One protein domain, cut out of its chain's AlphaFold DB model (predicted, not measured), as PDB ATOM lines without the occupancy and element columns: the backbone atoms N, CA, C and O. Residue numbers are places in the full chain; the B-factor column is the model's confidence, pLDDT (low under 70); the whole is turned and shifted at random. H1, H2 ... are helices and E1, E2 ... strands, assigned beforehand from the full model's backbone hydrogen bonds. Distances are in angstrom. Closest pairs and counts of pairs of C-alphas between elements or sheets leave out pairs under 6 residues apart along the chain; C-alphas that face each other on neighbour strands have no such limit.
ATOM      1  N   HIS A   7     198.357 195.278 122.334       63.44
ATOM      2  CA  HIS A   7     197.451 194.133 122.217       63.44
ATOM      3  C   HIS A   7     197.128 193.767 120.761       63.44
ATOM      4  O   HIS A   7     196.999 194.635 119.898       63.44
ATOM      5  N   PHE A   8     196.905 192.478 120.510       62.22
ATOM      6  CA  PHE A   8     196.114 192.020 119.369       62.22
ATOM      7  C   PHE A   8     194.653 191.940 119.826       62.22
ATOM      8  O   PHE A   8     194.309 191.111 120.669       62.22
ATOM      9  N   ILE A   9     193.798 192.830 119.329       60.81
ATOM     10  CA  ILE A   9     192.381 192.888 119.702       60.81
ATOM     11  C   ILE A   9     191.601 192.067 118.676       60.81
ATOM     12  O   ILE A   9     191.611 192.393 117.497       60.81
ATOM     13  N   PHE A  10     190.929 191.002 119.103       47.19
ATOM     14  CA  PHE A  10     189.989 190.290 118.238       47.19
ATOM     15  C   PHE A  10     188.633 190.993 118.337       47.19
ATOM     16  O   PHE A  10     188.010 190.950 119.397       47.19
ATOM     17  N   ASP A  11     188.204 191.681 117.277       52.28
ATOM     18  CA  ASP A  11     186.955 192.463 117.283       52.28
ATOM     19  C   ASP A  11     185.703 191.631 116.942       52.28
ATOM     20  O   ASP A  11     184.591 192.152 116.960       52.28
ATOM     21  N   GLY A  12     185.883 190.332 116.686       43.56
ATOM     22  CA  GLY A  12     184.837 189.397 116.269       43.56
ATOM     23  C   GLY A  12     185.016 188.917 114.829       43.56
ATOM     24  O   GLY A  12     184.769 187.743 114.571       43.56
ATOM     25  N   ASP A  13     185.549 189.769 113.946       42.12
ATOM     26  CA  ASP A  13     185.750 189.470 112.517       42.12
ATOM     27  C   ASP A  13     187.228 189.511 112.103       42.12
ATOM     28  O   ASP A  13     187.656 188.793 111.195       42.12
ATOM     29  N   LYS A  14     188.039 190.345 112.761       49.84
ATOM     30  CA  LYS A  14     189.455 190.539 112.442       49.84
ATOM     31  C   LYS A  14     190.298 190.781 113.689       49.84
ATOM     32  O   LYS A  14     189.838 191.195 114.752       49.84
ATOM     33  N   VAL A  15     191.592 190.529 113.530       59.66
ATOM     34  CA  VAL A  15     192.603 190.905 114.516       59.66
ATOM     35  C   VAL A  15     193.017 192.353 114.241       59.66
ATOM     36  O   VAL A  15     193.648 192.644 113.228       59.66
ATOM     37  N   VAL A  16     192.662 193.265 115.141       66.00
ATOM     38  CA  VAL A  16     193.125 194.653 115.161       66.00
ATOM     39  C   VAL A  16     194.463 194.708 115.897       66.00
ATOM     40  O   VAL A  16     194.579 194.313 117.057       66.00
ATOM     41  N   ILE A  17     195.491 195.183 115.199       68.81
ATOM     42  CA  ILE A  17     196.855 195.270 115.715       68.81
ATOM     43  C   ILE A  17     197.017 196.616 116.411       68.81
ATOM     44  O   ILE A  17     196.693 197.661 115.847       68.81
ATOM     45  N   SER A  18     197.528 196.604 117.635       69.88
ATOM     46  CA  SER A  18     197.816 197.851 118.328       69.88
ATOM     47  C   SER A  18     198.976 198.637 117.686       69.88
ATOM     48  O   SER A  18     199.917 198.007 117.193       69.88
ATOM     49  N   PRO A  19     198.995 199.988 117.747       70.44
ATOM     50  CA  PRO A  19     200.064 200.797 117.156       70.44
ATOM     51  C   PRO A  19     201.483 200.411 117.593       70.44
ATOM     52  O   PRO A  19     202.408 200.465 116.785       70.44
ATOM     53  N   ASP A  20     201.676 199.956 118.835       69.50
ATOM     54  CA  ASP A  20     202.998 199.534 119.317       69.50
ATOM     55  C   ASP A  20     203.486 198.199 118.723       69.50
ATOM     56  O   ASP A  20     204.669 197.890 118.830       69.50
ATOM     57  N   LEU A  21     202.609 197.429 118.069       73.69
ATOM     58  CA  LEU A  21     202.937 196.170 117.390       73.69
ATOM     59  C   LEU A  21     203.090 196.314 115.872       73.69
ATOM     60  O   LEU A  21     203.541 195.373 115.220       73.69
ATOM     61  N   HIS A  22     202.714 197.461 115.301       77.00
ATOM     62  CA  HIS A  22     202.681 197.649 113.851       77.00
ATOM     63  C   HIS A  22     204.034 197.376 113.190       77.00
ATOM     64  O   HIS A  22     204.075 196.608 112.236       77.00
ATOM     65  N   SER A  23     205.138 197.924 113.716       78.00
ATOM     66  CA  SER A  23     206.460 197.724 113.106       78.00
ATOM     67  C   SER A  23     206.867 196.251 113.080       78.00
ATOM     68  O   SER A  23     207.333 195.762 112.055       78.00
ATOM     69  N   VAL A  24     206.601 195.517 114.163       81.12
ATOM     70  CA  VAL A  24     206.893 194.080 114.255       81.12
ATOM     71  C   VAL A  24     206.073 193.288 113.239       81.12
ATOM     72  O   VAL A  24     206.625 192.479 112.496       81.12
ATOM     73  N   VAL A  25     204.759 193.518 113.178       78.19
ATOM     74  CA  VAL A  25     203.882 192.751 112.281       78.19
ATOM     75  C   VAL A  25     204.146 193.093 110.815       78.19
ATOM     76  O   VAL A  25     204.209 192.186 109.989       78.19
ATOM     77  N   SER A  26     204.342 194.372 110.487       79.62
ATOM     78  CA  SER A  26     204.676 194.801 109.127       79.62
ATOM     79  C   SER A  26     205.985 194.178 108.651       79.62
ATOM     80  O   SER A  26     206.022 193.641 107.548       79.62
ATOM     81  N   PHE A  27     207.014 194.158 109.499       82.88
ATOM     82  CA  PHE A  27     208.292 193.528 109.175       82.88
ATOM     83  C   PHE A  27     208.141 192.030 108.863       82.88
ATOM     84  O   PHE A  27     208.626 191.555 107.837       82.88
ATOM     85  N   LEU A  28     207.400 191.284 109.689       80.81
ATOM     86  CA  LEU A  28     207.138 189.860 109.444       80.81
ATOM     87  C   LEU A  28     206.367 189.616 108.136       80.81
ATOM     88  O   LEU A  28     206.685 188.689 107.393       80.81
ATOM     89  N   GLN A  29     205.377 190.461 107.834       80.81
ATOM     90  CA  GLN A  29     204.608 190.378 106.589       80.81
ATOM     91  C   GLN A  29     205.452 190.693 105.350       80.81
ATOM     92  O   GLN A  29     205.214 190.116 104.290       80.81
ATOM     93  N   GLU A  30     206.406 191.618 105.443       80.56
ATOM     94  CA  GLU A  30     207.323 191.926 104.341       80.56
ATOM     95  C   GLU A  30     208.234 190.742 104.024       80.56
ATOM     96  O   GLU A  30     208.355 190.374 102.854       80.56
ATOM     97  N   ILE A  31     208.780 190.081 105.049       78.25
ATOM     98  CA  ILE A  31     209.587 188.869 104.868       78.25
ATOM     99  C   ILE A  31     208.755 187.743 104.233       78.25
ATOM    100  O   ILE A  31     209.219 187.080 103.303       78.25
ATOM    101  N   GLU A  32     207.513 187.533 104.693       77.38
ATOM    102  CA  GLU A  32     206.611 186.534 104.099       77.38
ATOM    103  C   GLU A  32     206.337 186.841 102.618       77.38
ATOM    104  O   GLU A  32     206.460 185.950 101.778       77.38
ATOM    105  N   LYS A  33     206.044 188.102 102.277       80.00
ATOM    106  CA  LYS A  33     205.819 188.537 100.887       80.00
ATOM    107  C   LYS A  33     207.045 188.350 100.005       80.00
ATOM    108  O   LYS A  33     206.897 187.968  98.846       80.00
ATOM    109  N   GLU A  34     208.236 188.651 100.514       76.50
ATOM    110  CA  GLU A  34     209.478 188.482  99.763       76.50
ATOM    111  C   GLU A  34     209.692 187.004  99.414       76.50
ATOM    112  O   GLU A  34     209.875 186.664  98.243       76.50
ATOM    113  N   ILE A  35     209.545 186.109 100.394       77.62
ATOM    114  CA  ILE A  35     209.627 184.660 100.174       77.62
ATOM    115  C   ILE A  35     208.540 184.163  99.226       77.62
ATOM    116  O   ILE A  35     208.825 183.398  98.304       77.62
ATOM    117  N   GLU A  36     207.298 184.601  99.419       78.81
ATOM    118  CA  GLU A  36     206.193 184.217  98.552       78.81
ATOM    119  C   GLU A  36     206.418 184.697  97.111       78.81
ATOM    120  O   GLU A  36     206.109 183.967  96.173       78.81
ATOM    121  N   SER A  37     206.992 185.885  96.909       74.94
ATOM    122  CA  SER A  37     207.374 186.386  95.585       74.94
ATOM    123  C   SER A  37     208.414 185.476  94.926       74.94
ATOM    124  O   SER A  37     208.224 185.066  93.776       74.94
ATOM    125  N   PHE A  38     209.462 185.090  95.668       72.62
ATOM    126  CA  PHE A  38     210.487 184.160  95.187       72.62
ATOM    127  C   PHE A  38     209.888 182.800  94.790       72.62
ATOM    128  O   PHE A  38     210.141 182.327  93.681       72.62
ATOM    129  N   LEU A  39     209.031 182.217  95.633       71.56
ATOM    130  CA  LEU A  39     208.365 180.937  95.358       71.56
ATOM    131  C   LEU A  39     207.322 181.039  94.229       71.56
ATOM    132  O   LEU A  39     207.221 180.165  93.374       71.56
ATOM    133  N   ASN A  40     206.529 182.112  94.165       69.69
ATOM    134  CA  ASN A  40     205.493 182.275  93.137       69.69
ATOM    135  C   ASN A  40     206.066 182.605  91.754       69.69
ATOM    136  O   ASN A  40     205.375 182.405  90.746       69.69
ATOM    137  N   PHE A  41     207.316 183.069  91.675       68.56
ATOM    138  CA  PHE A  41     208.031 183.170  90.407       68.56
ATOM    139  C   PHE A  41     208.085 181.798  89.702       68.56
ATOM    140  O   PHE A  41     207.944 181.749  88.481       68.56
ATOM    141  N   ASP A  42     208.156 180.680  90.446       63.75
ATOM    142  CA  ASP A  42     208.117 179.320  89.874       63.75
ATOM    143  C   ASP A  42     206.811 178.990  89.193       63.75
ATOM    144  O   ASP A  42     206.801 178.602  88.026       63.75
ATOM    145  N   LYS A  43     205.700 179.170  89.904       65.25
ATOM    146  CA  LYS A  43     204.375 178.817  89.387       65.25
ATOM    147  C   LYS A  43     204.066 179.590  88.106       65.25
ATOM    148  O   LYS A  43     203.507 179.035  87.158       65.25
ATOM    149  N   ARG A  92     217.469 175.988  88.895       56.50
ATOM    150  CA  ARG A  92     217.418 176.983  89.961       56.50
ATOM    151  C   ARG A  92     218.440 176.566  90.997       56.50
ATOM    152  O   ARG A  92     218.564 175.374  91.306       56.50
ATOM    153  N   PRO A  93     219.121 177.533  91.615       65.69
ATOM    154  CA  PRO A  93     219.875 177.241  92.805       65.69
ATOM    155  C   PRO A  93     218.869 177.013  93.941       65.69
ATOM    156  O   PRO A  93     218.636 177.914  94.738       65.69
ATOM    157  N   ILE A  94     218.311 175.797  94.047       72.62
ATOM    158  CA  ILE A  94     217.550 175.289  95.211       72.62
ATOM    159  C   ILE A  94     218.213 175.754  96.513       72.62
ATOM    160  O   ILE A  94     217.578 176.168  97.477       72.62
ATOM    161  N   ARG A  95     219.548 175.730  96.511       74.44
ATOM    162  CA  ARG A  95     220.388 176.229  97.588       74.44
ATOM    163  C   ARG A  95     220.080 177.676  97.984       74.44
ATOM    164  O   ARG A  95     219.979 177.949  99.172       74.44
ATOM    165  N   SER A  96     219.961 178.591  97.028       75.94
ATOM    166  CA  SER A  96     219.678 180.006  97.284       75.94
ATOM    167  C   SER A  96     218.293 180.210  97.888       75.94
ATOM    168  O   SER A  96     218.169 180.975  98.837       75.94
ATOM    169  N   GLU A  97     217.278 179.495  97.399       78.75
ATOM    170  CA  GLU A  97     215.915 179.543  97.953       78.75
ATOM    171  C   GLU A  97     215.908 179.074  99.408       78.75
ATOM    172  O   GLU A  97     215.414 179.769 100.294       78.75
ATOM    173  N   MET A  98     216.556 177.940  99.675       82.44
ATOM    174  CA  MET A  98     216.683 177.423 101.033       82.44
ATOM    175  C   MET A  98     217.450 178.381 101.948       82.44
ATOM    176  O   MET A  98     217.055 178.544 103.095       82.44
ATOM    177  N   ILE A  99     218.511 179.043 101.470       80.25
ATOM    178  CA  ILE A  99     219.255 180.040 102.262       80.25
ATOM    179  C   ILE A  99     218.346 181.199 102.680       80.25
ATOM    180  O   ILE A  99     218.376 181.593 103.843       80.25
ATOM    181  N   VAL A 100     217.531 181.729 101.764       81.62
ATOM    182  CA  VAL A 100     216.594 182.825 102.072       81.62
ATOM    183  C   VAL A 100     215.543 182.369 103.086       81.62
ATOM    184  O   VAL A 100     215.260 183.076 104.052       81.62
ATOM    185  N   LEU A 101     215.008 181.159 102.918       87.81
ATOM    186  CA  LEU A 101     214.048 180.579 103.857       87.81
ATOM    187  C   LEU A 101     214.655 180.365 105.249       87.81
ATOM    188  O   LEU A 101     214.035 180.720 106.250       87.81
ATOM    189  N   PHE A 102     215.883 179.850 105.331       87.38
ATOM    190  CA  PHE A 102     216.591 179.734 106.604       87.38
ATOM    191  C   PHE A 102     216.847 181.104 107.234       87.38
ATOM    192  O   PHE A 102     216.619 181.242 108.427       87.38
ATOM    193  N   ALA A 103     217.208 182.138 106.469       83.88
ATOM    194  CA  ALA A 103     217.371 183.491 107.011       83.88
ATOM    195  C   ALA A 103     216.068 184.055 107.623       83.88
ATOM    196  O   ALA A 103     216.100 184.733 108.653       83.88
ATOM    197  N   ASN A 104     214.901 183.736 107.049       86.31
ATOM    198  CA  ASN A 104     213.617 184.067 107.676       86.31
ATOM    199  C   ASN A 104     213.413 183.297 108.988       86.31
ATOM    200  O   ASN A 104     213.082 183.888 110.015       86.31
ATOM    201  N   LEU A 105     213.680 181.991 108.992       89.69
ATOM    202  CA  LEU A 105     213.596 181.192 110.213       89.69
ATOM    203  C   LEU A 105     214.533 181.726 111.316       89.69
ATOM    204  O   LEU A 105     214.131 181.824 112.477       89.69
ATOM    205  N   GLU A 106     215.747 182.136 110.939       87.94
ATOM    206  CA  GLU A 106     216.734 182.803 111.800       87.94
ATOM    207  C   GLU A 106     216.191 184.112 112.383       87.94
ATOM    208  O   GLU A 106     216.335 184.372 113.582       87.94
ATOM    209  N   THR A 107     215.482 184.888 111.567       88.00
ATOM    210  CA  THR A 107     214.826 186.124 111.999       88.00
ATOM    211  C   THR A 107     213.727 185.851 113.026       88.00
ATOM    212  O   THR A 107     213.722 186.469 114.094       88.00
ATOM    213  N   LEU A 108     212.836 184.887 112.769       89.69
ATOM    214  CA  LEU A 108     211.782 184.500 113.716       89.69
ATOM    215  C   LEU A 108     212.356 184.051 115.062       89.69
ATOM    216  O   LEU A 108     211.848 184.441 116.115       89.69
ATOM    217  N   PHE A 109     213.440 183.278 115.041       92.38
ATOM    218  CA  PHE A 109     214.091 182.835 116.267       92.38
ATOM    219  C   PHE A 109     214.700 183.996 117.056       92.38
ATOM    220  O   PHE A 109     214.516 184.062 118.271       92.38
ATOM    221  N   CYS A 110     215.362 184.949 116.389       90.94
ATOM    222  CA  CYS A 110     215.894 186.146 117.045       90.94
ATOM    223  C   CYS A 110     214.786 186.948 117.740       90.94
ATOM    224  O   CYS A 110     214.942 187.349 118.896       90.94
ATOM    225  N   LEU A 111     213.644 187.131 117.070       91.31
ATOM    226  CA  LEU A 111     212.489 187.820 117.646       91.31
ATOM    227  C   LEU A 111     211.899 187.040 118.829       91.31
ATOM    228  O   LEU A 111     211.544 187.642 119.841       91.31
ATOM    229  N   ASN A 112     211.851 185.705 118.753       93.38
ATOM    230  CA  ASN A 112     211.432 184.867 119.877       93.38
ATOM    231  C   ASN A 112     212.386 184.994 121.075       93.38
ATOM    232  O   ASN A 112     211.935 185.107 122.210       93.38
ATOM    233  N   ILE A 113     213.701 185.015 120.845       94.44
ATOM    234  CA  ILE A 113     214.695 185.202 121.910       94.44
ATOM    235  C   ILE A 113     214.540 186.571 122.573       94.44
ATOM    236  O   ILE A 113     214.538 186.642 123.805       94.44
ATOM    237  N   ALA A 114     214.370 187.633 121.785       92.62
ATOM    238  CA  ALA A 114     214.105 188.972 122.302       92.62
ATOM    239  C   ALA A 114     212.833 189.001 123.165       92.62
ATOM    240  O   ALA A 114     212.844 189.541 124.272       92.62
ATOM    241  N   TYR A 115     211.768 188.349 122.688       92.88
ATOM    242  CA  TYR A 115     210.489 188.243 123.384       92.88
ATOM    243  C   TYR A 115     210.599 187.488 124.715       92.88
ATOM    244  O   TYR A 115     210.236 188.026 125.757       92.88
ATOM    245  N   GLU A 116     211.111 186.254 124.707       93.81
ATOM    246  CA  GLU A 116     211.156 185.397 125.901       93.81
ATOM    247  C   GLU A 116     212.044 185.970 127.004       93.81
ATOM    248  O   GLU A 116     211.767 185.777 128.185       93.81
ATOM    249  N   ASN A 117     213.110 186.675 126.621       93.94
ATOM    250  CA  ASN A 117     214.137 187.125 127.555       93.94
ATOM    251  C   ASN A 117     214.056 188.621 127.880       93.94
ATOM    252  O   ASN A 117     214.827 189.078 128.718       93.94
ATOM    253  N   LYS A 118     213.143 189.373 127.247       94.06
ATOM    254  CA  LYS A 118     213.004 190.832 127.412       94.06
ATOM    255  C   LYS A 118     214.324 191.571 127.140       94.06
ATOM    256  O   LYS A 118     214.740 192.442 127.903       94.06
ATOM    257  N   ILE A 119     215.014 191.171 126.072       92.94
ATOM    258  CA  ILE A 119     216.308 191.738 125.666       92.94
ATOM    259  C   ILE A 119     216.223 192.345 124.271       92.94
ATOM    260  O   ILE A 119     215.538 191.818 123.396       92.94
ATOM    261  N   SER A 120     216.974 193.421 124.052       90.44
ATOM    262  CA  SER A 120     217.135 194.049 122.735       90.44
ATOM    263  C   SER A 120     218.594 194.245 122.314       90.44
ATOM    264  O   SER A 120     218.848 194.754 121.226       90.44
ATOM    265  N   ASP A 121     219.557 193.837 123.145       90.50
ATOM    266  CA  ASP A 121     220.982 193.902 122.811       90.50
ATOM    267  C   ASP A 121     221.356 192.839 121.768       90.50
ATOM    268  O   ASP A 121     221.112 191.645 121.958       90.50
ATOM    269  N   GLU A 122     221.983 193.276 120.674       85.75
ATOM    270  CA  GLU A 122     222.357 192.414 119.550       85.75
ATOM    271  C   GLU A 122     223.290 191.272 119.983       85.75
ATOM    272  O   GLU A 122     223.087 190.120 119.595       85.75
ATOM    273  N   LYS A 123     224.299 191.557 120.816       88.19
ATOM    274  CA  LYS A 123     225.311 190.561 121.203       88.19
ATOM    275  C   LYS A 123     224.712 189.477 122.087       88.19
ATOM    276  O   LYS A 123     225.026 188.300 121.906       88.19
ATOM    277  N   GLU A 124     223.852 189.856 123.026       91.62
ATOM    278  CA  GLU A 124     223.170 188.902 123.898       91.62
ATOM    279  C   GLU A 124     222.157 188.047 123.117       91.62
ATOM    280  O   GLU A 124     222.075 186.837 123.350       91.62
ATOM    281  N   ILE A 125     221.450 188.628 122.138       89.94
ATOM    282  CA  ILE A 125     220.578 187.870 121.227       89.94
ATOM    283  C   ILE A 125     221.400 186.856 120.431       89.94
ATOM    284  O   ILE A 125     221.085 185.666 120.471       89.94
ATOM    285  N   ILE A 126     222.486 187.283 119.776       86.12
ATOM    286  CA  ILE A 126     223.363 186.393 118.998       86.12
ATOM    287  C   ILE A 126     223.884 185.254 119.877       86.12
ATOM    288  O   ILE A 126     223.782 184.087 119.503       86.12
ATOM    289  N   LYS A 127     224.380 185.561 121.080       89.69
ATOM    290  CA  LYS A 127     224.886 184.554 122.022       89.69
ATOM    291  C   LYS A 127     223.841 183.484 122.344       89.69
ATOM    292  O   LYS A 127     224.171 182.299 122.404       89.69
ATOM    293  N   ARG A 128     222.583 183.881 122.549       91.12
ATOM    294  CA  ARG A 128     221.479 182.954 122.848       91.12
ATOM    295  C   ARG A 128     221.037 182.165 121.632       91.12
ATOM    296  O   ARG A 128     220.728 180.987 121.769       91.12
ATOM    297  N   VAL A 129     221.046 182.789 120.467       87.44
ATOM    298  CA  VAL A 129     220.715 182.155 119.193       87.44
ATOM    299  C   VAL A 129     221.787 181.139 118.769       87.44
ATOM    300  O   VAL A 129     221.486 180.153 118.108       87.44
ATOM    301  N   MET A 130     223.038 181.313 119.202       84.69
ATOM    302  CA  MET A 130     224.105 180.325 119.003       84.69
ATOM    303  C   MET A 130     224.025 179.120 119.958       84.69
ATOM    304  O   MET A 130     224.729 178.128 119.746       84.69
ATOM    305  N   ASN A 131     223.207 179.184 121.013       89.56
ATOM    306  CA  ASN A 131     223.047 178.085 121.961       89.56
ATOM    307  C   ASN A 131     222.158 176.981 121.358       89.56
ATOM    308  O   ASN A 131     221.011 177.221 120.988       89.56
ATOM    309  N   GLN A 132     222.686 175.757 121.298       85.81
ATOM    310  CA  GLN A 132     222.012 174.627 120.651       85.81
ATOM    311  C   GLN A 132     220.727 174.185 121.355       85.81
ATOM    312  O   GLN A 132     219.800 173.747 120.676       85.81
ATOM    313  N   ASP A 133     220.645 174.324 122.677       90.94
ATOM    314  CA  ASP A 133     219.437 173.981 123.425       90.94
ATOM    315  C   ASP A 133     218.312 174.964 123.097       90.94
ATOM    316  O   ASP A 133     217.181 174.545 122.871       90.94
ATOM    317  N   ASN A 134     218.633 176.256 122.954       91.69
ATOM    318  CA  ASN A 134     217.659 177.265 122.535       91.69
ATOM    319  C   ASN A 134     217.166 177.027 121.099       91.69
ATOM    320  O   ASN A 134     215.980 177.187 120.822       91.69
ATOM    321  N   VAL A 135     218.067 176.648 120.183       89.88
ATOM    322  CA  VAL A 135     217.711 176.317 118.790       89.88
ATOM    323  C   VAL A 135     216.777 175.114 118.763       89.88
ATOM    324  O   VAL A 135     215.738 175.141 118.103       89.88
ATOM    325  N   LYS A 136     217.131 174.059 119.503       91.50
ATOM    326  CA  LYS A 136     216.324 172.845 119.599       91.50
ATOM    327  C   LYS A 136     214.946 173.139 120.190       91.50
ATOM    328  O   LYS A 136     213.959 172.730 119.588       91.50
ATOM    329  N   ASP A 137     214.882 173.886 121.294       93.75
ATOM    330  CA  ASP A 137     213.621 174.300 121.923       93.75
ATOM    331  C   ASP A 137     212.738 175.065 120.932       93.75
ATOM    332  O   ASP A 137     211.569 174.734 120.752       93.75
ATOM    333  N   PHE A 138     213.302 176.038 120.215       94.75
ATOM    334  CA  PHE A 138     212.562 176.808 119.219       94.75
ATOM    335  C   PHE A 138     212.008 175.929 118.087       94.75
ATOM    336  O   PHE A 138     210.817 176.004 117.768       94.75
ATOM    337  N   LEU A 139     212.848 175.064 117.507       93.75
ATOM    338  CA  LEU A 139     212.439 174.168 116.427       93.75
ATOM    339  C   LEU A 139     211.357 173.185 116.890       93.75
ATOM    340  O   LEU A 139     210.382 172.985 116.173       93.75
ATOM    341  N   GLU A 140     211.480 172.598 118.078       93.25
ATOM    342  CA  GLU A 140     210.494 171.650 118.612       93.25
ATOM    343  C   GLU A 140     209.171 172.338 118.973       93.25
ATOM    344  O   GLU A 140     208.095 171.792 118.722       93.25
ATOM    345  N   ARG A 141     209.227 173.563 119.503       94.19
ATOM    346  CA  ARG A 141     208.036 174.295 119.946       94.19
ATOM    347  C   ARG A 141     207.242 174.947 118.830       94.19
ATOM    348  O   ARG A 141     206.037 175.118 119.008       94.19
ATOM    349  N   PHE A 142     207.869 175.308 117.712       94.50
ATOM    350  CA  PHE A 142     207.186 176.046 116.644       94.50
ATOM    351  C   PHE A 142     207.247 175.346 115.282       94.50
ATOM    352  O   PHE A 142     206.222 175.238 114.605       94.50
ATOM    353  N   CYS A 143     208.407 174.826 114.881       92.94
ATOM    354  CA  CYS A 143     208.590 174.257 113.542       92.94
ATOM    355  C   CYS A 143     208.091 172.815 113.442       92.94
ATOM    356  O   CYS A 143     207.335 172.480 112.535       92.94
ATOM    357  N   LEU A 144     208.496 171.979 114.394       92.06
ATOM    358  CA  LEU A 144     208.189 170.549 114.459       92.06
ATOM    359  C   LEU A 144     207.019 170.246 115.409       92.06
ATOM    360  O   LEU A 144     206.748 169.088 115.725       92.06
ATOM    361  N   ASN A 145     206.328 171.288 115.873       93.38
ATOM    362  CA  ASN A 145     205.178 171.160 116.753       93.38
ATOM    363  C   ASN A 145     204.011 170.486 116.015       93.38
ATOM    364  O   ASN A 145     203.720 170.808 114.864       93.38
ATOM    365  N   GLN A 146     203.295 169.587 116.689       90.88
ATOM    366  CA  GLN A 146     202.118 168.913 116.135       90.88
ATOM    367  C   GLN A 146     200.953 169.868 115.822       90.88
ATOM    368  O   GLN A 146     200.098 169.532 115.007       90.88
ATOM    369  N   GLU A 147     200.910 171.057 116.428       91.62
ATOM    370  CA  GLU A 147     199.964 172.126 116.085       91.62
ATOM    371  C   GLU A 147     200.358 172.903 114.818       91.62
ATOM    372  O   GLU A 147     199.553 173.678 114.303       91.62
ATOM    373  N   ASN A 148     201.572 172.718 114.290       92.94
ATOM    374  CA  ASN A 148     201.983 173.361 113.047       92.94
ATOM    375  C   ASN A 148     201.194 172.759 111.870       92.94
ATOM    376  O   ASN A 148     201.198 171.545 111.661       92.94
ATOM    377  N   GLU A 149     200.534 173.607 111.076       91.25
ATOM    378  CA  GLU A 149     199.644 173.191 109.981       91.25
ATOM    379  C   GLU A 149     200.321 172.253 108.968       91.25
ATOM    380  O   GLU A 149     199.686 171.321 108.466       91.25
ATOM    381  N   TRP A 150     201.605 172.466 108.661       91.06
ATOM    382  CA  TRP A 150     202.335 171.567 107.766       91.06
ATOM    383  C   TRP A 150     202.556 170.200 108.420       91.06
ATOM    384  O   TRP A 150     202.347 169.175 107.767       91.06
ATOM    385  N   CYS A 151     202.907 170.170 109.709       89.31
ATOM    386  CA  CYS A 151     203.096 168.931 110.466       89.31
ATOM    387  C   CYS A 151     201.795 168.121 110.555       89.31
ATOM    388  O   CYS A 151     201.818 166.907 110.355       89.31
ATOM    389  N   GLN A 152     200.655 168.789 110.755       90.00
ATOM    390  CA  GLN A 152     199.331 168.155 110.763       90.00
ATOM    391  C   GLN A 152     198.988 167.490 109.426       90.00
ATOM    392  O   GLN A 152     198.429 166.396 109.398       90.00
ATOM    393  N   LYS A 153     199.344 168.137 108.310       87.31
ATOM    394  CA  LYS A 153     199.126 167.602 106.956       87.31
ATOM    395  C   LYS A 153     200.125 166.505 106.579       87.31
ATOM    396  O   LYS A 153     199.858 165.735 105.661       87.31
ATOM    397  N   ASN A 154     201.264 166.419 107.272       82.12
ATOM    398  CA  ASN A 154     202.375 165.526 106.936       82.12
ATOM    399  C   ASN A 154     202.854 164.662 108.130       82.12
ATOM    400  O   ASN A 154     204.057 164.624 108.416       82.12
ATOM    401  N   PRO A 155     201.962 163.906 108.803       80.31
ATOM    402  CA  PRO A 155     202.270 163.221 110.062       80.31
ATOM    403  C   PRO A 155     203.331 162.117 109.928       80.31
ATOM    404  O   PRO A 155     204.088 161.870 110.862       80.31
ATOM    405  N   GLU A 156     203.437 161.458 108.773       77.06
ATOM    406  CA  GLU A 156     204.492 160.459 108.551       77.06
ATOM    407  C   GLU A 156     205.854 161.104 108.274       77.06
ATOM    408  O   GLU A 156     206.880 160.594 108.716       77.06
ATOM    409  N   ARG A 157     205.890 162.258 107.595       75.19
ATOM    410  CA  ARG A 157     207.156 162.945 107.289       75.19
ATOM    411  C   ARG A 157     207.784 163.516 108.556       75.19
ATOM    412  O   ARG A 157     208.988 163.371 108.758       75.19
ATOM    413  N   ILE A 158     206.971 164.108 109.432       81.69
ATOM    414  CA  ILE A 158     207.463 164.729 110.665       81.69
ATOM    415  C   ILE A 158     208.058 163.713 111.648       81.69
ATOM    416  O   ILE A 158     209.049 164.023 112.296       81.69
ATOM    417  N   LYS A 159     207.561 162.464 111.692       79.12
ATOM    418  CA  LYS A 159     208.155 161.385 112.515       79.12
ATOM    419  C   LYS A 159     209.624 161.135 112.203       79.12
ATOM    420  O   LYS A 159     210.357 160.589 113.026       79.12
ATOM    421  N   HIS A 160     210.032 161.464 110.986       77.44
ATOM    422  CA  HIS A 160     211.392 161.268 110.552       77.44
ATOM    423  C   HIS A 160     212.227 162.527 110.742       77.44
ATOM    424  O   HIS A 160     213.413 162.371 110.965       77.44
ATOM    425  N   ILE A 161     211.676 163.737 110.727       80.06
ATOM    426  CA  ILE A 161     212.449 164.987 110.766       80.06
ATOM    427  C   ILE A 161     212.679 165.456 112.208       80.06
ATOM    428  O   ILE A 161     211.735 165.634 112.968       80.06
ATOM    429  N   VAL A 162     213.943 165.677 112.578       85.25
ATOM    430  CA  VAL A 162     214.343 166.182 113.902       85.25
ATOM    431  C   VAL A 162     215.061 167.525 113.791       85.25
ATOM    432  O   VAL A 162     215.602 167.863 112.740       85.25
ATOM    433  N   ALA A 163     215.128 168.273 114.896       85.50
ATOM    434  CA  ALA A 163     215.776 169.588 114.954       85.50
ATOM    435  C   ALA A 163     217.227 169.574 114.423       85.50
ATOM    436  O   ALA A 163     217.649 170.480 113.708       85.50
ATOM    437  N   ASP A 164     217.978 168.502 114.694       83.75
ATOM    438  CA  ASP A 164     219.355 168.348 114.209       83.75
ATOM    439  C   ASP A 164     219.464 168.263 112.673       83.75
ATOM    440  O   ASP A 164     220.507 168.600 112.104       83.75
ATOM    441  N   ASP A 165     218.402 167.835 111.985       82.44
ATOM    442  CA  ASP A 165     218.388 167.799 110.524       82.44
ATOM    443  C   ASP A 165     218.361 169.219 109.937       82.44
ATOM    444  O   ASP A 165     219.115 169.486 109.005       82.44
ATOM    445  N   PHE A 166     217.574 170.144 110.506       82.19
ATOM    446  CA  PHE A 166     217.525 171.550 110.069       82.19
ATOM    447  C   PHE A 166     218.900 172.212 110.179       82.19
ATOM    448  O   PHE A 166     219.410 172.744 109.192       82.19
ATOM    449  N   ARG A 167     219.567 172.023 111.320       80.50
ATOM    450  CA  ARG A 167     220.929 172.514 111.558       80.50
ATOM    451  C   ARG A 167     221.932 171.979 110.541       80.50
ATOM    452  O   ARG A 167     222.747 172.717 109.981       80.50
ATOM    453  N   LYS A 168     221.916 170.661 110.303       77.81
ATOM    454  CA  LYS A 168     222.803 170.013 109.322       77.81
ATOM    455  C   LYS A 168     222.526 170.511 107.910       77.81
ATOM    456  O   LYS A 168     223.472 170.725 107.152       77.81
ATOM    457  N   LEU A 169     221.254 170.706 107.573       78.25
ATOM    458  CA  LEU A 169     220.841 171.231 106.284       78.25
ATOM    459  C   LEU A 169     221.364 172.652 106.086       78.25
ATOM    460  O   LEU A 169     222.081 172.900 105.118       78.25
ATOM    461  N   ARG A 170     221.107 173.556 107.029       77.81
ATOM    462  CA  ARG A 170     221.592 174.936 106.986       77.81
ATOM    463  C   ARG A 170     223.108 175.013 106.852       77.81
ATOM    464  O   ARG A 170     223.602 175.691 105.956       77.81
ATOM    465  N   ASN A 171     223.856 174.241 107.643       74.25
ATOM    466  CA  ASN A 171     225.317 174.173 107.532       74.25
ATOM    467  C   ASN A 171     225.786 173.654 106.162       74.25
ATOM    468  O   ASN A 171     226.762 174.152 105.601       74.25
ATOM    469  N   SER A 172     225.081 172.684 105.576       73.00
ATOM    470  CA  SER A 172     225.391 172.216 104.220       73.00
ATOM    471  C   SER A 172     225.138 173.268 103.143       73.00
ATOM    472  O   SER A 172     225.898 173.391 102.182       73.00
ATOM    473  N   LEU A 173     224.112 174.091 103.336       72.19
ATOM    474  CA  LEU A 173     223.759 175.163 102.419       72.19
ATOM    475  C   LEU A 173     224.708 176.356 102.546       72.19
ATOM    476  O   LEU A 173     224.986 177.017 101.544       72.19
ATOM    477  N   THR A 174     225.276 176.611 103.723       68.50
ATOM    478  CA  THR A 174     226.248 177.694 103.930       68.50
ATOM    479  C   THR A 174     227.678 177.302 103.540       68.50
ATOM    480  O   THR A 174     228.418 178.145 103.034       68.50
ATOM    481  N   HIS A 175     228.066 176.027 103.662       66.56
ATOM    482  CA  HIS A 175     229.411 175.549 103.317       66.56
ATOM    483  C   HIS A 175     229.447 174.810 101.969       66.56
ATOM    484  O   HIS A 175     228.842 173.757 101.802       66.56
ATOM    485  N   PHE A 176     230.183 175.336 100.979       50.69
ATOM    486  CA  PHE A 176     230.155 174.848  99.584       50.69
ATOM    487  C   PHE A 176     230.506 173.358  99.403       50.69
ATOM    488  O   PHE A 176     229.975 172.726  98.498       50.69
ATOM    489  N   PHE A 177     231.329 172.792 100.292       48.41
ATOM    490  CA  PHE A 177     231.810 171.403 100.237       48.41
ATOM    491  C   PHE A 177     231.127 170.453 101.235       48.41
ATOM    492  O   PHE A 177     231.514 169.292 101.360       48.41
ATOM    493  N   SER A 178     230.131 170.934 101.981       48.44
ATOM    494  CA  SER A 178     229.449 170.141 102.999       48.44
ATOM    495  C   SER A 178     228.290 169.363 102.376       48.44
ATOM    496  O   SER A 178     227.257 169.944 102.059       48.44
ATOM    497  N   VAL A 179     228.418 168.043 102.254       50.88
ATOM    498  CA  VAL A 179     227.297 167.172 101.869       50.88
ATOM    499  C   VAL A 179     226.530 166.776 103.131       50.88
ATOM    500  O   VAL A 179     227.067 166.072 103.991       50.88
ATOM    501  N   ALA A 180     225.275 167.217 103.266       54.56
ATOM    502  CA  ALA A 180     224.406 166.730 104.334       54.56
ATOM    503  C   ALA A 180     224.143 165.230 104.128       54.56
ATOM    504  O   ALA A 180     223.568 164.820 103.125       54.56
ATOM    505  N   LYS A 181     224.569 164.394 105.081       53.50
ATOM    506  CA  LYS A 181     224.404 162.931 104.993       53.50
ATOM    507  C   LYS A 181     222.989 162.438 105.334       53.50
ATOM    508  O   LYS A 181     222.705 161.274 105.096       53.50
ATOM    509  N   ASN A 182     222.117 163.285 105.895       59.75
ATOM    510  CA  ASN A 182     220.869 162.838 106.540       59.75
ATOM    511  C   ASN A 182     219.584 163.484 105.993       59.75
ATOM    512  O   ASN A 182     218.505 162.911 106.146       59.75
ATOM    513  N   ILE A 183     219.687 164.660 105.373       65.31
ATOM    514  CA  ILE A 183     218.550 165.421 104.851       65.31
ATOM    515  C   ILE A 183     218.935 166.007 103.494       65.31
ATOM    516  O   ILE A 183     219.985 166.633 103.353       65.31
ATOM    517  N   GLY A 184     218.123 165.721 102.484       61.66
ATOM    518  CA  GLY A 184     218.303 166.201 101.120       61.66
ATOM    519  C   GLY A 184     217.347 167.345 100.812       61.66
ATOM    520  O   GLY A 184     216.308 167.492 101.457       61.66
ATOM    521  N   VAL A 185     217.674 168.127  99.787       63.66
ATOM    522  CA  VAL A 185     216.748 169.113  99.222       63.66
ATOM    523  C   VAL A 185     216.287 168.626  97.861       63.66
ATOM    524  O   VAL A 185     217.099 168.186  97.048       63.66
ATOM    525  N   SER A 186     214.983 168.679  97.622       61.06
ATOM    526  CA  SER A 186     214.385 168.376  96.325       61.06
ATOM    527  C   SER A 186     213.154 169.241  96.118       61.06
ATOM    528  O   SER A 186     212.491 169.587  97.087       61.06
ATOM    529  N   TYR A 187     212.830 169.567  94.871       56.44
ATOM    530  CA  TYR A 187     211.557 170.206  94.548       56.44
ATOM    531  C   TYR A 187     210.381 169.278  94.848       56.44
ATOM    532  O   TYR A 187     210.451 168.082  94.560       56.44
ATOM    533  N   ALA A 188     209.256 169.842  95.297       55.12
ATOM    534  CA  ALA A 188     208.018 169.086  95.507       55.12
ATOM    535  C   ALA A 188     207.555 168.341  94.231       55.12
ATOM    536  O   ALA A 188     207.055 167.221  94.293       55.12
ATOM    537  N   VAL A 189     207.798 168.914  93.046       52.06
ATOM    538  CA  VAL A 189     207.478 168.299  91.738       52.06
ATOM    539  C   VAL A 189     208.378 167.094  91.418       52.06
ATOM    540  O   VAL A 189     207.997 166.190  90.674       52.06
ATOM    541  N   LEU A 190     209.581 167.053  91.993       54.78
ATOM    542  CA  LEU A 190     210.514 165.934  91.870       54.78
ATOM    543  C   LEU A 190     210.377 164.933  93.017       54.78
ATOM    544  O   LEU A 190     211.068 163.916  92.993       54.78
ATOM    545  N   ASP A 191     209.468 165.162  93.966       56.31
ATOM    546  CA  ASP A 191     209.326 164.353  95.174       56.31
ATOM    547  C   ASP A 191     209.066 162.874  94.842       56.31
ATOM    548  O   ASP A 191     209.665 161.984  95.436       56.31
ATOM    549  N   GLU A 192     208.299 162.564  93.789       56.16
ATOM    550  CA  GLU A 192     208.110 161.169  93.358       56.16
ATOM    551  C   GLU A 192     209.408 160.524  92.829       56.16
ATOM    552  O   GLU A 192     209.681 159.350  93.095       56.16
ATOM    553  N   LYS A 193     210.243 161.281  92.105       59.12
ATOM    554  CA  LYS A 193     211.552 160.804  91.626       59.12
ATOM    555  C   LYS A 193     212.546 160.678  92.779       59.12
ATOM    556  O   LYS A 193     213.255 159.677  92.846       59.12
ATOM    557  N   SER A 194     212.551 161.636  93.701       58.06
ATOM    558  CA  SER A 194     213.354 161.604  94.924       58.06
ATOM    559  C   SER A 194     212.984 160.420  95.808       58.06
ATOM    560  O   SER A 194     213.878 159.716  96.254       58.06
ATOM    561  N   ARG A 195     211.693 160.103  95.957       58.59
ATOM    562  CA  ARG A 195     211.207 158.914  96.679       58.59
ATOM    563  C   ARG A 195     211.558 157.603  95.982       58.59
ATOM    564  O   ARG A 195     211.847 156.610  96.645       58.59
ATOM    565  N   LYS A 196     211.538 157.559  94.643       61.94
ATOM    566  CA  LYS A 196     212.052 156.397  93.890       61.94
ATOM    567  C   LYS A 196     213.544 156.199  94.165       61.94
ATOM    568  O   LYS A 196     213.966 155.069  94.389       61.94
ATOM    569  N   LEU A 197     214.306 157.290  94.225       58.00
ATOM    570  CA  LEU A 197     215.713 157.287  94.625       58.00
ATOM    571  C   LEU A 197     215.899 156.840  96.082       58.00
ATOM    572  O   LEU A 197     216.745 155.993  96.334       58.00
ATOM    573  N   GLU A 198     215.083 157.324  97.017       58.03
ATOM    574  CA  GLU A 198     215.086 156.942  98.438       58.03
ATOM    575  C   GLU A 198     214.887 155.427  98.613       58.03
ATOM    576  O   GLU A 198     215.683 154.750  99.267       58.03
ATOM    577  N   LYS A 199     213.882 154.866  97.922       59.84
ATOM    578  CA  LYS A 199     213.608 153.420  97.898       59.84
ATOM    579  C   LYS A 199     214.739 152.616  97.258       59.84
ATOM    580  O   LYS A 199     215.062 151.537  97.743       59.84
ATOM    581  N   ALA A 200     215.331 153.124  96.175       57.62
ATOM    582  CA  ALA A 200     216.396 152.436  95.442       57.62
ATOM    583  C   ALA A 200     217.755 152.474  96.163       57.62
ATOM    584  O   ALA A 200     218.565 151.569  95.990       57.62
ATOM    585  N   THR A 201     218.011 153.507  96.966       52.88
ATOM    586  CA  THR A 201     219.304 153.725  97.639       52.88
ATOM    587  C   THR A 201     219.329 153.232  99.088       52.88
ATOM    588  O   THR A 201     220.361 153.343  99.747       52.88
ATOM    589  N   ASN A 202     218.221 152.663  99.591       50.38
ATOM    590  CA  ASN A 202     218.038 152.231 100.988       50.38
ATOM    591  C   ASN A 202     218.371 153.338 102.013       50.38
ATOM    592  O   ASN A 202     218.709 153.091 103.172       50.38
ATOM    593  N   PHE A 203     218.302 154.579 101.548       49.56
ATOM    594  CA  PHE A 203     218.734 155.773 102.240       49.56
ATOM    595  C   PHE A 203     217.469 156.383 102.830       49.56
ATOM    596  O   PHE A 203     216.608 156.832 102.085       49.56
ATOM    597  N   LYS A 204     217.325 156.405 104.162       51.78
ATOM    598  CA  LYS A 204     216.226 157.114 104.857       51.78
ATOM    599  C   LYS A 204     216.421 158.639 104.789       51.78
ATOM    600  O   LYS A 204     216.368 159.323 105.811       51.78
ATOM    601  N   THR A 205     216.791 159.164 103.625       52.94
ATOM    602  CA  THR A 205     217.045 160.592 103.436       52.94
ATOM    603  C   THR A 205     215.726 161.323 103.520       52.94
ATOM    604  O   THR A 205     214.842 161.147 102.691       52.94
ATOM    605  N   LYS A 206     215.614 162.173 104.533       66.69
ATOM    606  CA  LYS A 206     214.477 163.067 104.704       66.69
ATOM    607  C   LYS A 206     214.622 164.135 103.627       66.69
ATOM    608  O   LYS A 206     215.674 164.761 103.552       66.69
ATOM    609  N   PHE A 207     213.637 164.319 102.761       67.12
ATOM    610  CA  PHE A 207     213.658 165.425 101.805       67.12
ATOM    611  C   PHE A 207     212.754 166.545 102.312       67.12
ATOM    612  O   PHE A 207     211.597 166.304 102.675       67.12
ATOM    613  N   ILE A 208     213.295 167.761 102.341       76.81
ATOM    614  CA  ILE A 208     212.530 168.992 102.549       76.81
ATOM    615  C   ILE A 208     212.697 169.831 101.290       76.81
ATOM    616  O   ILE A 208     213.822 170.100 100.873       76.81
ATOM    617  N   SER A 209     211.579 170.201 100.675       78.88
ATOM    618  CA  SER A 209     211.560 171.162  99.575       78.88
ATOM    619  C   SER A 209     211.557 172.605 100.095       78.88
ATOM    620  O   SER A 209     211.184 172.829 101.252       78.88
ATOM    621  N   PRO A 210     211.939 173.597  99.272       80.69
ATOM    622  CA  PRO A 210     211.727 175.005  99.607       80.69
ATOM    623  C   PRO A 210     210.272 175.304  99.995       80.69
ATOM    624  O   PRO A 210     210.020 176.037 100.948       80.69
ATOM    625  N   GLU A 211     209.304 174.679  99.323       82.94
ATOM    626  CA  GLU A 211     207.883 174.834  99.624       82.94
ATOM    627  C   GLU A 211     207.504 174.244 100.989       82.94
ATOM    628  O   GLU A 211     206.748 174.861 101.738       82.94
ATOM    629  N   ASP A 212     208.052 173.078 101.347       85.88
ATOM    630  CA  ASP A 212     207.842 172.493 102.676       85.88
ATOM    631  C   ASP A 212     208.408 173.396 103.772       85.88
ATOM    632  O   ASP A 212     207.735 173.664 104.764       85.88
ATOM    633  N   LEU A 213     209.641 173.879 103.587       88.56
ATOM    634  CA  LEU A 213     210.292 174.757 104.554       88.56
ATOM    635  C   LEU A 213     209.507 176.064 104.726       88.56
ATOM    636  O   LEU A 213     209.317 176.515 105.854       88.56
ATOM    637  N   TYR A 214     208.992 176.635 103.637       89.81
ATOM    638  CA  TYR A 214     208.119 177.806 103.687       89.81
ATOM    639  C   TYR A 214     206.854 177.567 104.517       89.81
ATOM    640  O   TYR A 214     206.554 178.355 105.415       89.81
ATOM    641  N   GLU A 215     206.137 176.470 104.273       90.38
ATOM    642  CA  GLU A 215     204.917 176.147 105.022       90.38
ATOM    643  C   GLU A 215     205.209 175.881 106.510       90.38
ATOM    644  O   GLU A 215     204.440 176.304 107.377       90.38
ATOM    645  N   ILE A 216     206.350 175.259 106.831       91.69
ATOM    646  CA  ILE A 216     206.811 175.068 108.216       91.69
ATOM    647  C   ILE A 216     207.064 176.417 108.896       91.69
ATOM    648  O   ILE A 216     206.591 176.640 110.017       91.69
ATOM    649  N   ILE A 217     207.785 177.327 108.236       91.50
ATOM    650  CA  ILE A 217     208.089 178.670 108.749       91.50
ATOM    651  C   ILE A 217     206.798 179.464 108.966       91.50
ATOM    652  O   ILE A 217     206.592 180.041 110.034       91.50
ATOM    653  N   LYS A 218     205.887 179.428 107.992       90.00
ATOM    654  CA  LYS A 218     204.576 180.074 108.077       90.00
ATOM    655  C   LYS A 218     203.754 179.553 109.255       90.00
ATOM    656  O   LYS A 218     203.202 180.342 110.024       90.00
ATOM    657  N   GLY A 219     203.705 178.232 109.440       89.62
ATOM    658  CA  GLY A 219     203.062 177.612 110.601       89.62
ATOM    659  C   GLY A 219     203.710 178.037 111.923       89.62
ATOM    660  O   GLY A 219     203.008 178.342 112.887       89.62
ATOM    661  N   SER A 220     205.038 178.153 111.948       91.56
ATOM    662  CA  SER A 220     205.801 178.587 113.125       91.56
ATOM    663  C   SER A 220     205.444 180.018 113.530       91.56
ATOM    664  O   SER A 220     205.143 180.272 114.696       91.56
ATOM    665  N   ALA A 221     205.399 180.942 112.565       87.81
ATOM    666  CA  ALA A 221     205.019 182.334 112.802       87.81
ATOM    667  C   ALA A 221     203.594 182.450 113.374       87.81
ATOM    668  O   ALA A 221     203.374 183.168 114.351       87.81
ATOM    669  N   LYS A 222     202.632 181.688 112.832       86.69
ATOM    670  CA  LYS A 222     201.258 181.637 113.362       86.69
ATOM    671  C   LYS A 222     201.216 181.160 114.815       86.69
ATOM    672  O   LYS A 222     200.527 181.769 115.635       86.69
ATOM    673  N   LEU A 223     201.953 180.097 115.147       89.94
ATOM    674  CA  LEU A 223     202.017 179.567 116.512       89.94
ATOM    675  C   LEU A 223     202.657 180.560 117.490       89.94
ATOM    676  O   LEU A 223     202.156 180.724 118.602       89.94
ATOM    677  N   MET A 224     203.713 181.266 117.076       88.81
ATOM    678  CA  MET A 224     204.312 182.337 117.879       88.81
ATOM    679  C   MET A 224     203.300 183.448 118.177       88.81
ATOM    680  O   MET A 224     203.127 183.821 119.336       88.81
ATOM    681  N   ILE A 225     202.582 183.930 117.158       82.88
ATOM    682  CA  ILE A 225     201.563 184.978 117.317       82.88
ATOM    683  C   ILE A 225     200.441 184.516 118.253       82.88
ATOM    684  O   ILE A 225     200.046 185.263 119.149       82.88
ATOM    685  N   LYS A 226     199.952 183.278 118.086       83.81
ATOM    686  CA  LYS A 226     198.938 182.682 118.972       83.81
ATOM    687  C   LYS A 226     199.412 182.701 120.425       83.81
ATOM    688  O   LYS A 226     198.704 183.216 121.287       83.81
ATOM    689  N   ARG A 227     200.633 182.220 120.675       87.50
ATOM    690  CA  ARG A 227     201.237 182.201 122.011       87.50
ATOM    691  C   ARG A 227     201.369 183.602 122.608       87.50
ATOM    692  O   ARG A 227     201.007 183.811 123.758       87.50
ATOM    693  N   TRP A 228     201.848 184.575 121.838       86.94
ATOM    694  CA  TRP A 228     201.963 185.958 122.311       86.94
ATOM    695  C   TRP A 228     200.593 186.561 122.643       86.94
ATOM    696  O   TRP A 228     200.462 187.313 123.608       86.94
ATOM    697  N   GLY A 229     199.558 186.203 121.880       80.88
ATOM    698  CA  GLY A 229     198.175 186.573 122.175       80.88
ATOM    699  C   GLY A 229     197.643 185.956 123.473       80.88
ATOM    700  O   GLY A 229     196.902 186.611 124.204       80.88
ATOM    701  N   GLU A 230     198.024 184.720 123.793       84.19
ATOM    702  CA  GLU A 230     197.682 184.067 125.063       84.19
ATOM    703  C   GLU A 230     198.417 184.703 126.252       84.19
ATOM    704  O   GLU A 230     197.778 185.033 127.253       84.19
ATOM    705  N   ASP A 231     199.722 184.963 126.121       85.00
ATOM    706  CA  ASP A 231     200.521 185.690 127.119       85.00
ATOM    707  C   ASP A 231     199.889 187.052 127.439       85.00
ATOM    708  O   ASP A 231     199.731 187.413 128.604       85.00
ATOM    709  N   CYS A 232     199.439 187.771 126.411       82.19
ATOM    710  CA  CYS A 232     198.741 189.043 126.549       82.19
ATOM    711  C   CYS A 232     197.444 188.934 127.365       82.19
ATOM    712  O   CYS A 232     197.193 189.754 128.250       82.19
ATOM    713  N   LYS A 233     196.603 187.930 127.080       77.75
ATOM    714  CA  LYS A 233     195.353 187.701 127.828       77.75
ATOM    715  C   LYS A 233     195.636 187.388 129.296       77.75
ATOM    716  O   LYS A 233     194.938 187.886 130.178       77.75
ATOM    717  N   ASN A 234     196.669 186.590 129.550       82.38
ATOM    718  CA  ASN A 234     197.084 186.224 130.899       82.38
ATOM    719  C   ASN A 234     197.637 187.424 131.680       82.38
ATOM    720  O   ASN A 234     197.340 187.559 132.866       82.38
ATOM    721  N   ASP A 235     198.415 188.294 131.032       83.81
ATOM    722  CA  ASP A 235     198.977 189.505 131.642       83.81
ATOM    723  C   ASP A 235     197.873 190.498 132.031       83.81
ATOM    724  O   ASP A 235     197.843 190.980 133.167       83.81
ATOM    725  N   LEU A 236     196.895 190.698 131.136       73.94
ATOM    726  CA  LEU A 236     195.686 191.483 131.399       73.94
ATOM    727  C   LEU A 236     194.906 190.955 132.607       73.94
ATOM    728  O   LEU A 236     194.543 191.727 133.490       73.94
ATOM    729  N   ALA A 237     194.678 189.642 132.678       73.62
ATOM    730  CA  ALA A 237     193.965 189.030 133.800       73.62
ATOM    731  C   ALA A 237     194.699 189.206 135.143       73.62
ATOM    732  O   ALA A 237     194.067 189.216 136.199       73.62
ATOM    733  N   LYS A 238     196.029 189.345 135.109       84.31
ATOM    734  CA  LYS A 238     196.888 189.503 136.289       84.31
ATOM    735  C   LYS A 238     197.229 190.962 136.616       84.31
ATOM    736  O   LYS A 238     197.924 191.185 137.603       84.31
ATOM    737  N   ASN A 239     196.765 191.936 135.825       75.94
ATOM    738  CA  ASN A 239     197.178 193.347 135.910       75.94
ATOM    739  C   ASN A 239     198.709 193.527 135.945       75.94
ATOM    740  O   ASN A 239     199.232 194.368 136.679       75.94
ATOM    741  N   SER A 240     199.435 192.709 135.186       78.12
ATOM    742  CA  SER A 240     200.893 192.777 135.080       78.12
ATOM    743  C   SER A 240     201.301 193.548 133.813       78.12
ATOM    744  O   SER A 240     200.478 193.794 132.935       78.12
ATOM    745  N   ASN A 241     202.553 194.019 133.764       86.06
ATOM    746  CA  ASN A 241     203.130 194.736 132.615       86.06
ATOM    747  C   ASN A 241     204.107 193.864 131.810       86.06
ATOM    748  O   ASN A 241     204.805 194.355 130.919       86.06
ATOM    749  N   GLU A 242     204.205 192.582 132.145       87.56
ATOM    750  CA  GLU A 242     205.212 191.675 131.610       87.56
ATOM    751  C   GLU A 242     205.120 191.538 130.089       87.56
ATOM    752  O   GLU A 242     206.140 191.604 129.403       87.56
ATOM    753  N   PHE A 243     203.915 191.400 129.536       86.50
ATOM    754  CA  PHE A 243     203.736 191.264 128.092       86.50
ATOM    755  C   PHE A 243     204.213 192.518 127.348       86.50
ATOM    756  O   PHE A 243     204.861 192.429 126.303       86.50
ATOM    757  N   LYS A 244     203.957 193.699 127.920       85.38
ATOM    758  CA  LYS A 244     204.400 194.977 127.357       85.38
ATOM    759  C   LYS A 244     205.923 195.075 127.291       85.38
ATOM    760  O   LYS A 244     206.453 195.507 126.269       85.38
ATOM    761  N   GLU A 245     206.632 194.656 128.338       88.94
ATOM    762  CA  GLU A 245     208.104 194.626 128.352       88.94
ATOM    763  C   GLU A 245     208.670 193.703 127.265       88.94
ATOM    764  O   GLU A 245     209.597 194.085 126.539       88.94
ATOM    765  N   LYS A 246     208.082 192.509 127.111       90.62
ATOM    766  CA  LYS A 246     208.477 191.556 126.065       90.62
ATOM    767  C   LYS A 246     208.324 192.170 124.671       90.62
ATOM    768  O   LYS A 246     209.262 192.148 123.878       90.62
ATOM    769  N   ILE A 247     207.175 192.782 124.384       87.88
ATOM    770  CA  ILE A 247     206.899 193.400 123.079       87.88
ATOM    771  C   ILE A 247     207.797 194.606 122.795       87.88
ATOM    772  O   ILE A 247     208.282 194.746 121.674       87.88
ATOM    773  N   LEU A 248     208.062 195.457 123.789       88.25
ATOM    774  CA  LEU A 248     208.978 196.589 123.614       88.25
ATOM    775  C   LEU A 248     210.396 196.131 123.256       88.25
ATOM    776  O   LEU A 248     211.061 196.779 122.448       88.25
ATOM    777  N   SER A 249     210.831 194.993 123.800       90.56
ATOM    778  CA  SER A 249     212.121 194.387 123.460       90.56
ATOM    779  C   SER A 249     212.158 193.950 121.993       90.56
ATOM    780  O   SER A 249     213.075 194.322 121.264       90.56
ATOM    781  N   VAL A 250     211.115 193.254 121.524       90.12
ATOM    782  CA  VAL A 250     210.978 192.848 120.111       90.12
ATOM    783  C   VAL A 250     210.937 194.061 119.181       90.12
ATOM    784  O   VAL A 250     211.649 194.094 118.181       90.12
ATOM    785  N   LYS A 251     210.145 195.081 119.522       88.50
ATOM    786  CA  LYS A 251     210.051 196.322 118.747       88.50
ATOM    787  C   LYS A 251     211.407 197.007 118.625       88.50
ATOM    788  O   LYS A 251     211.809 197.359 117.526       88.50
ATOM    789  N   SER A 252     212.138 197.135 119.733       88.94
ATOM    790  CA  SER A 252     213.480 197.719 119.717       88.94
ATOM    791  C   SER A 252     214.427 196.947 118.800       88.94
ATOM    792  O   SER A 252     215.245 197.564 118.125       88.94
ATOM    793  N   VAL A 253     214.314 195.618 118.747       88.44
ATOM    794  CA  VAL A 253     215.114 194.789 117.839       88.44
ATOM    795  C   VAL A 253     214.760 195.056 116.376       88.44
ATOM    796  O   VAL A 253     215.657 195.225 115.555       88.44
ATOM    797  N   VAL A 254     213.469 195.148 116.050       87.12
ATOM    798  CA  VAL A 254     212.997 195.459 114.692       87.12
ATOM    799  C   VAL A 254     213.431 196.862 114.262       87.12
ATOM    800  O   VAL A 254     214.018 197.013 113.192       87.12
ATOM    801  N   ASP A 255     213.213 197.867 115.109       84.44
ATOM    802  CA  ASP A 255     213.494 199.269 114.793       84.44
ATOM    803  C   ASP A 255     215.007 199.523 114.622       84.44
ATOM    804  O   ASP A 255     215.412 200.286 113.746       84.44
ATOM    805  N   ASN A 256     215.854 198.862 115.420       82.94
ATOM    806  CA  ASN A 256     217.306 199.071 115.387       82.94
ATOM    807  C   ASN A 256     218.037 198.150 114.398       82.94
ATOM    808  O   ASN A 256     219.057 198.546 113.834       82.94
ATOM    809  N   TYR A 257     217.549 196.922 114.200       79.00
ATOM    810  CA  TYR A 257     218.304 195.868 113.515       79.00
ATOM    811  C   TYR A 257     217.514 195.130 112.432       79.00
ATOM    812  O   TYR A 257     218.066 194.204 111.840       79.00
ATOM    813  N   GLY A 258     216.271 195.513 112.115       64.69
ATOM    814  CA  GLY A 258     215.410 194.782 111.170       64.69
ATOM    815  C   GLY A 258     216.096 194.423 109.843       64.69
ATOM    816  O   GLY A 258     216.030 193.282 109.395       64.69
ATOM    817  N   ALA A 259     216.874 195.343 109.262       58.41
ATOM    818  CA  ALA A 259     217.638 195.086 108.033       58.41
ATOM    819  C   ALA A 259     218.933 194.258 108.233       58.41
ATOM    820  O   ALA A 259     219.449 193.679 107.273       58.41
ATOM    821  N   MET A 260     219.492 194.222 109.449       59.69
ATOM    822  CA  MET A 260     220.724 193.498 109.801       59.69
ATOM    823  C   MET A 260     220.468 192.053 110.241       59.69
ATOM    824  O   MET A 260     221.283 191.188 109.920       59.69
ATOM    825  N   ILE A 261     219.338 191.772 110.899       55.34
ATOM    826  CA  ILE A 261     218.956 190.414 111.330       55.34
ATOM    827  C   ILE A 261     218.876 189.465 110.123       55.34
ATOM    828  O   ILE A 261     219.336 188.332 110.203       55.34
TER     829      ILE A 261
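What this domain is: This is residues 7 to 43 and 92 to 261 of the 269 residues of an uncharacterized protein of Candidatus Jacksonbacteria bacterium RIFCSPLOWO2_02_FULL_44_20 (UniProt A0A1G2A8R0). Three long helices, H1, H2 and H9, lie side by side along the longest axis; with H10, which folds back from H9, they make a bundle of four helices. H3, H4, H5 and H7 pack on it, while a small lobe of H8 and strands E3 and E4 lies past the beginning of H9, and a strand hairpin, E1 and E2, comes near H9's later part. The 207 printed residues hold ten named helices and four named strands, in the order E1, E2, H1 to H7, E3, H8, E4, H9, H10; the class is mostly helix. The whole is compact, with a radius of gyration of the C-alphas of 18.2 A, and spans 61 by 40 by 31 A.

How they stand to each other: Start at E1, residues 8 to 10, and E2, residues 15 to 17, an antiparallel hairpin with N 9 and O 16 at 2.8 A. H1, residues 19 to 43, touches H2, residues 94 to 117, with 31 to 38 alone, closest at C-alphas 31 and 104, 6.9 A, at a shallow tilt of 15 degrees, opposite ways. H3, residues 122 to 129, touches H2 at C-alphas 125 and 113, 6.5 A. H9, residues 210 to 238, touches H2 at C-alphas 210 and 98, 5.7 A, at a shallow tilt of 11 degrees, the same way. H4, residues 132 to 143, touches H9 with 142 to 143 alone, at C-alphas 142 and 220, 4.6 A, about perpendicular at 87 degrees. H5, residues 149 to 153, touches H9 at C-alphas 149 and 219, 5.6 A; H6, residues 155 to 158, is near H5. H7, residues 163 to 174, touches H2 with 170 to 174 alone, at C-alphas 173 and 95, 6.0 A. E3, residues 183 to 185, H8, residues 188 to 201, and E4, residues 206 to 208, form a strand-helix-strand unit, two parallel strands joined through a helix, its crossover right-handed; N 184 and O 206 are 2.8 A apart. H10, residues 242 to 261, forms a helical hairpin with H9, closest at C-alphas 243 and 232, 5.7 A. Every O i to N i+4 pair is within hydrogen-bond range in H2, H3, H4, H5, H7 and H9, against 17 of 21 in H1, 8 of 10 in H8 and 14 of 16 in H10; H6 is too short for one.

Where its parts are: Find C-alpha 8 at (196.114, 192.020, 119.369), where E1 begins. H1 measures 35.7 A, H2 34.6 A and H10 24.5 A; H9 runs 42.1 A from C-alpha 210 at (211.727, 175.005, 99.607). H10 ends at C-alpha 261, (218.956, 190.414, 111.330).

The domain as a whole: The C-alphas farthest apart, of Ala 200 and Asn 239, are 60.7 A apart. Residues 44 to 91 are not printed; C-alphas 43 and 92 stand 13.2 A apart across this cut. Of the links printed whole, none is long. Mean pLDDT of the printed part is 77.7; look for values under 70 at, among others, residues 7 to 18 and 174 to 207.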